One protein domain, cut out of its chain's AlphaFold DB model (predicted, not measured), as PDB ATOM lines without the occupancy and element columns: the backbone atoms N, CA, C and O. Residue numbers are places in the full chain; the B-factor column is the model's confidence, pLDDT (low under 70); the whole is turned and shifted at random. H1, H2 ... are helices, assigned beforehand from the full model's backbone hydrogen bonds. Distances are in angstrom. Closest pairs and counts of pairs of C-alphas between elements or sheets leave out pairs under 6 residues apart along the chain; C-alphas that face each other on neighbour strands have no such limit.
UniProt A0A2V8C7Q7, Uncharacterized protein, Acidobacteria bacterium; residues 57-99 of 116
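AT A GLANCE: This is residues 57 to 99 of the 116 residues of an uncharacterized protein of Acidobacteria bacterium (UniProt A0A2V8C7Q7). A single longer helix, H2, has the short helix H1 close to one side of it, and a wide loop joins the two and sticks out beyond the beginning of H2 with residues 71 to 76. Residues 57 to 62 lead into H1, and after H2 residues 92 to 99 turn round its far end and run off on the side away from H1. The printed part has 43 residues with two named helices, H1 then H2 along the chain, and no named strand. The class is all helix, though the named helices hold 18 of the 43 residues. The whole is flat, spanning 29 by 26 by 11 A, and only just compact, close to loose, with a radius of gyration of the C-alphas of 10.6 A.

IN THESE COORDINATES: The printed part begins at Leu 57, with its C-alpha at (22.598, -10.932, -45.173). H1 is residues 63 to 67, 6.1 A from first to last C-alpha, and begins with C-alpha 63 at (17.241, -15.586, -42.137). H2 is residues 79 to 91, 17.9 A long, and ends with C-alpha 91 at (19.074, -21.448, -55.880).

HOW THE PARTS SIT: H1 and H2 are close but not clearly touching, with 2 pairs of C-alphas within 8 A. Their closest C-alphas, those of Ser 66 and Leu 82, are 7.1 A apart, and the centres are 11.2 A apart. In H1 and H2 every O i to N i+4 pair is within hydrogen-bond range.

THE WHOLE: The C-alphas of Glu 73 and Ala 94, the two farthest apart, are separated by 30.3 A. The link from H1 to H2 is long, with 11 residues, and in it residues 71 to 76 stand free. The printed part has no cut. Its mean pLDDT is 93.6, and no printed residue is under 70.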
ATOM      1  N   LEU A  57      23.235 -12.193 -45.540       91.12
ATOM      2  CA  LEU A  57      22.598 -10.932 -45.173       91.12
ATOM      3  C   LEU A  57      21.356 -11.195 -44.301       91.12
ATOM      4  O   LEU A  57      20.693 -12.217 -44.486       91.12
ATOM      5  N   PRO A  58      20.941 -10.254 -43.434       90.38
ATOM      6  CA  PRO A  58      19.667 -10.352 -42.712       90.38
ATOM      7  C   PRO A  58      18.440 -10.476 -43.632       90.38
ATOM      8  O   PRO A  58      17.383 -10.927 -43.209       90.38
ATOM      9  N   THR A  59      18.581 -10.076 -44.898       90.88
ATOM     10  CA  THR A  59      17.561 -10.189 -45.950       90.88
ATOM     11  C   THR A  59      17.615 -11.515 -46.713       90.88
ATOM     12  O   THR A  59      16.856 -11.696 -47.665       90.88
ATOM     13  N   ALA A  60      18.531 -12.422 -46.360       90.88
ATOM     14  CA  ALA A  60      18.620 -13.735 -46.980       90.88
ATOM     15  C   ALA A  60      17.338 -14.539 -46.735       90.88
ATOM     16  O   ALA A  60      16.616 -14.346 -45.751       90.88
ATOM     17  N   TRP A  61      17.053 -15.464 -47.649       93.12
ATOM     18  CA  TRP A  61      15.873 -16.308 -47.537       93.12
ATOM     19  C   TRP A  61      15.922 -17.109 -46.232       93.12
ATOM     20  O   TRP A  61      16.911 -17.780 -45.956       93.12
ATOM     21  N   GLY A  62      14.863 -17.029 -45.424       93.56
ATOM     22  CA  GLY A  62      14.775 -17.775 -44.170       93.56
ATOM     23  C   GLY A  62      15.718 -17.301 -43.057       93.56
ATOM     24  O   GLY A  62      15.882 -18.034 -42.087       93.56
ATOM     25  N   ALA A  63      16.308 -16.100 -43.148       94.31
ATOM     26  CA  ALA A  63      17.241 -15.586 -42.137       94.31
ATOM     27  C   ALA A  63      16.648 -15.582 -40.713       94.31
ATOM     28  O   ALA A  63      17.254 -16.118 -39.790       94.31
ATOM     29  N   ASP A  64      15.438 -15.046 -40.542       95.00
ATOM     30  CA  ASP A  64      14.741 -14.995 -39.248       95.00
ATOM     31  C   ASP A  64      14.415 -16.395 -38.689       95.00
ATOM     32  O   ASP A  64      14.578 -16.655 -37.499       95.00
ATOM     33  N   ALA A  65      14.009 -17.330 -39.555       95.25
ATOM     34  CA  ALA A  65      13.760 -18.714 -39.159       95.25
ATOM     35  C   ALA A  65      15.057 -19.426 -38.750       95.25
ATOM     36  O   ALA A  65      15.111 -20.041 -37.689       95.25
ATOM     37  N   SER A  66      16.121 -19.274 -39.545       95.12
ATOM     38  CA  SER A  66      17.437 -19.852 -39.271       95.12
ATOM     39  C   SER A  66      18.034 -19.332 -37.963       95.12
ATOM     40  O   SER A  66      18.577 -20.123 -37.203       95.12
ATOM     41  N   LEU A  67      17.882 -18.039 -37.654       94.81
ATOM     42  CA  LEU A  67      18.378 -17.443 -36.405       94.81
ATOM     43  C   LEU A  67      17.709 -18.005 -35.144       94.81
ATOM     44  O   LEU A  67      18.295 -17.933 -34.067       94.81
ATOM     45  N   ARG A  68      16.495 -18.556 -35.262       96.12
ATOM     46  CA  ARG A  68      15.783 -19.206 -34.153       96.12
ATOM     47  C   ARG A  68      16.119 -20.688 -33.988       96.12
ATOM     48  O   ARG A  68      15.635 -21.300 -33.038       96.12
ATOM     49  N   MET A  69      16.883 -21.281 -34.906       96.62
ATOM     50  CA  MET A  69      17.237 -22.698 -34.831       96.62
ATOM     51  C   MET A  69      18.303 -22.952 -33.766       96.62
ATOM     52  O   MET A  69      19.185 -22.128 -33.526       96.62
ATOM     53  N   ASP A  70      18.233 -24.132 -33.155       96.88
ATOM     54  CA  ASP A  70      19.232 -24.594 -32.201       96.88
ATOM     55  C   ASP A  70      20.403 -25.262 -32.936       96.88
ATOM     56  O   ASP A  70      20.252 -26.324 -33.544       96.88
ATOM     57  N   PHE A  71      21.569 -24.617 -32.879       94.69
ATOM     58  CA  PHE A  71      22.839 -25.122 -33.409       94.69
ATOM     59  C   PHE A  71      23.841 -25.474 -32.297       94.69
ATOM     60  O   PHE A  71      25.040 -25.555 -32.560       94.69
ATOM     61  N   SER A  72      23.384 -25.632 -31.049       97.00
ATOM     62  CA  SER A  72      24.260 -25.936 -29.910       97.00
ATOM     63  C   SER A  72      24.908 -27.319 -30.001       97.00
ATOM     64  O   SER A  72      26.054 -27.487 -29.585       97.00
ATOM     65  N   GLU A  73      24.209 -28.286 -30.598       95.94
ATOM     66  CA  GLU A  73      24.696 -29.645 -30.824       95.94
ATOM     67  C   GLU A  73      24.372 -30.123 -32.251       95.94
ATOM     68  O   GLU A  73      23.434 -29.618 -32.886       95.94
ATOM     69  N   PRO A  74      25.122 -31.116 -32.771       92.88
ATOM     70  CA  PRO A  74      24.764 -31.798 -34.010       92.88
ATOM     71  C   PRO A  74      23.316 -32.305 -33.974       92.88
ATOM     72  O   PRO A  74      22.827 -32.768 -32.946       92.88
ATOM     73  N   ASP A  75      22.622 -32.219 -35.109       90.38
ATOM     74  CA  ASP A  75      21.267 -32.763 -35.294       90.38
ATOM     75  C   ASP A  75      20.176 -32.176 -34.361       90.38
ATOM     76  O   ASP A  75      19.161 -32.818 -34.052       90.38
ATOM     77  N   ARG A  76      20.352 -30.931 -33.891       95.38
ATOM     78  CA  ARG A  76      19.309 -30.162 -33.174       95.38
ATOM     79  C   ARG A  76      18.456 -29.277 -34.066       95.38
ATOM     80  O   ARG A  76      17.259 -29.144 -33.811       95.38
ATOM     81  N   ALA A  77      19.024 -28.746 -35.140       95.31
ATOM     82  CA  ALA A  77      18.263 -27.966 -36.101       95.31
ATOM     83  C   ALA A  77      17.235 -28.845 -36.849       95.31
ATOM     84  O   ALA A  77      17.520 -30.002 -37.177       95.31
ATOM     85  N   PRO A  78      16.042 -28.313 -37.166       94.81
ATOM     86  CA  PRO A  78      15.034 -29.042 -37.927       94.81
ATOM     87  C   PRO A  78      15.515 -29.304 -39.364       94.81
ATOM     88  O   PRO A  78      15.488 -28.416 -40.214       94.81
ATOM     89  N   GLU A  79      15.916 -30.550 -39.649       91.88
ATOM     90  CA  GLU A  79      16.539 -30.993 -40.912       91.88
ATOM     91  C   GLU A  79      15.820 -30.470 -42.167       91.88
ATOM     92  O   GLU A  79      16.443 -29.902 -43.068       91.88
ATOM     93  N   ARG A  80      14.494 -30.647 -42.232       92.56
ATOM     94  CA  ARG A  80      13.696 -30.301 -43.418       92.56
ATOM     95  C   ARG A  80      13.666 -28.798 -43.672       92.56
ATOM     96  O   ARG A  80      13.818 -28.371 -44.813       92.56
ATOM     97  N   GLU A  81      13.454 -28.018 -42.619       94.50
ATOM     98  CA  GLU A  81      13.382 -26.563 -42.712       94.50
ATOM     99  C   GLU A  81      14.762 -25.981 -43.027       94.50
ATOM    100  O   GLU A  81      14.894 -25.175 -43.945       94.50
ATOM    101  N   LEU A  82      15.811 -26.462 -42.352       94.75
ATOM    102  CA  LEU A  82      17.187 -26.053 -42.624       94.75
ATOM    103  C   LEU A  82      17.599 -26.359 -44.073       94.75
ATOM    104  O   LEU A  82      18.192 -25.511 -44.741       94.75
ATOM    105  N   THR A  83      17.238 -27.537 -44.589       94.50
ATOM    106  CA  THR A  83      17.499 -27.918 -45.986       94.50
ATOM    107  C   THR A  83      16.813 -26.971 -46.967       94.50
ATOM    108  O   THR A  83      17.424 -26.536 -47.945       94.50
ATOM    109  N   GLU A  84      15.553 -26.622 -46.709       95.19
ATOM    110  CA  GLU A  84      14.811 -25.672 -47.534       95.19
ATOM    111  C   GLU A  84      15.442 -24.270 -47.502       95.19
ATOM    112  O   GLU A  84      15.590 -23.654 -48.564       95.19
ATOM    113  N   ILE A  85      15.894 -23.809 -46.327       95.50
ATOM    114  CA  ILE A  85      16.608 -22.533 -46.167       95.50
ATOM    115  C   ILE A  85      17.876 -22.490 -47.006       95.50
ATOM    116  O   ILE A  85      18.050 -21.585 -47.825       95.50
ATOM    117  N   ILE A  86      18.734 -23.500 -46.863       93.94
ATOM    118  CA  ILE A  86      19.990 -23.589 -47.612       93.94
ATOM    119  C   ILE A  86      19.710 -23.627 -49.119       93.94
ATOM    120  O   ILE A  86      20.336 -22.897 -49.893       93.94
ATOM    121  N   TRP A  87      18.741 -24.442 -49.547       95.44
ATOM    122  CA  TRP A  87      18.439 -24.616 -50.965       95.44
ATOM    123  C   TRP A  87      17.949 -23.326 -51.618       95.44
ATOM    124  O   TRP A  87      18.491 -22.915 -52.645       95.44
ATOM    125  N   ARG A  88      16.954 -22.660 -51.023       95.12
ATOM    126  CA  ARG A  88      16.391 -21.418 -51.576       95.12
ATOM    127  C   ARG A  88      17.343 -20.230 -51.431       95.12
ATOM    128  O   ARG A  88      17.317 -19.348 -52.284       95.12
ATOM    129  N   SER A  89      18.232 -20.227 -50.434       92.56
ATOM    130  CA  SER A  89      19.301 -19.223 -50.337       92.56
ATOM    131  C   SER A  89      20.299 -19.337 -51.496       92.56
ATOM    132  O   SER A  89      20.737 -18.324 -52.030       92.56
ATOM    133  N   MET A  90      20.624 -20.561 -51.928       90.81
ATOM    134  CA  MET A  90      21.587 -20.812 -53.010       90.81
ATOM    135  C   MET A  90      20.970 -20.762 -54.414       90.81
ATOM    136  O   MET A  90      21.608 -20.313 -55.366       90.81
ATOM    137  N   ARG A  91      19.750 -21.284 -54.577       93.56
ATOM    138  CA  ARG A  91      19.074 -21.448 -55.880       93.56
ATOM    139  C   ARG A  91      18.049 -20.354 -56.176       93.56
ATOM    140  O   ARG A  91      17.540 -20.287 -57.291       93.56
ATOM    141  N   GLY A  92      17.758 -19.512 -55.192       91.81
ATOM    142  CA  GLY A  92      16.768 -18.450 -55.259       91.81
ATOM    143  C   GLY A  92      15.445 -18.815 -54.565       91.81
ATOM    144  O   GLY A  92      15.088 -19.993 -54.470       91.81
ATOM    145  N   PRO A  93      14.664 -17.809 -54.122       90.06
ATOM    146  CA  PRO A  93      13.437 -18.014 -53.342       90.06
ATOM    147  C   PRO A  93      12.375 -18.886 -54.017       90.06
ATOM    148  O   PRO A  93      11.595 -19.537 -53.329       90.06
ATOM    149  N   ALA A  94      12.331 -18.896 -55.352       92.88
ATOM    150  CA  ALA A  94      11.355 -19.640 -56.148       92.88
ATOM    151  C   ALA A  94      11.823 -21.056 -56.537       92.88
ATOM    152  O   ALA A  94      11.114 -21.759 -57.256       92.88
ATOM    153  N   ALA A  95      13.013 -21.480 -56.098       94.31
ATOM    154  CA  ALA A  95      13.542 -22.793 -56.433       94.31
ATOM    155  C   ALA A  95      12.692 -23.912 -55.814       94.31
ATOM    156  O   ALA A  95      12.373 -23.886 -54.623       94.31
ATOM    157  N   LEU A  96      12.370 -24.928 -56.620       93.25
ATOM    158  CA  LEU A  96      11.736 -26.145 -56.127       93.25
ATOM    159  C   LEU A  96      12.742 -26.912 -55.265       93.25
ATOM    160  O   LEU A  96      13.824 -27.268 -55.738       93.25
ATOM    161  N   VAL A  97      12.391 -27.143 -54.001       93.19
ATOM    162  CA  VAL A  97      13.213 -27.918 -53.068       93.19
ATOM    163  C   VAL A  97      13.069 -29.404 -53.413       93.19
ATOM    164  O   VAL A  97      11.934 -29.878 -53.536       93.19
ATOM    165  N   PRO A  98      14.172 -30.152 -53.599       89.75
ATOM    166  CA  PRO A  98      14.094 -31.582 -53.870       89.75
ATOM    167  C   PRO A  98      13.426 -32.325 -52.699       89.75
ATOM    168  O   PRO A  98      13.622 -31.954 -51.539       89.75
ATOM    169  N   PRO A  99      12.635 -33.378 -52.973       88.50
ATOM    170  CA  PRO A  99      11.998 -34.156 -51.922       88.50
ATOM    171  C   PRO A  99      13.041 -34.927 -51.094       88.50
ATOM    172  O   PRO A  99      14.076 -35.331 -51.632       88.50
TER     173      PRO A  99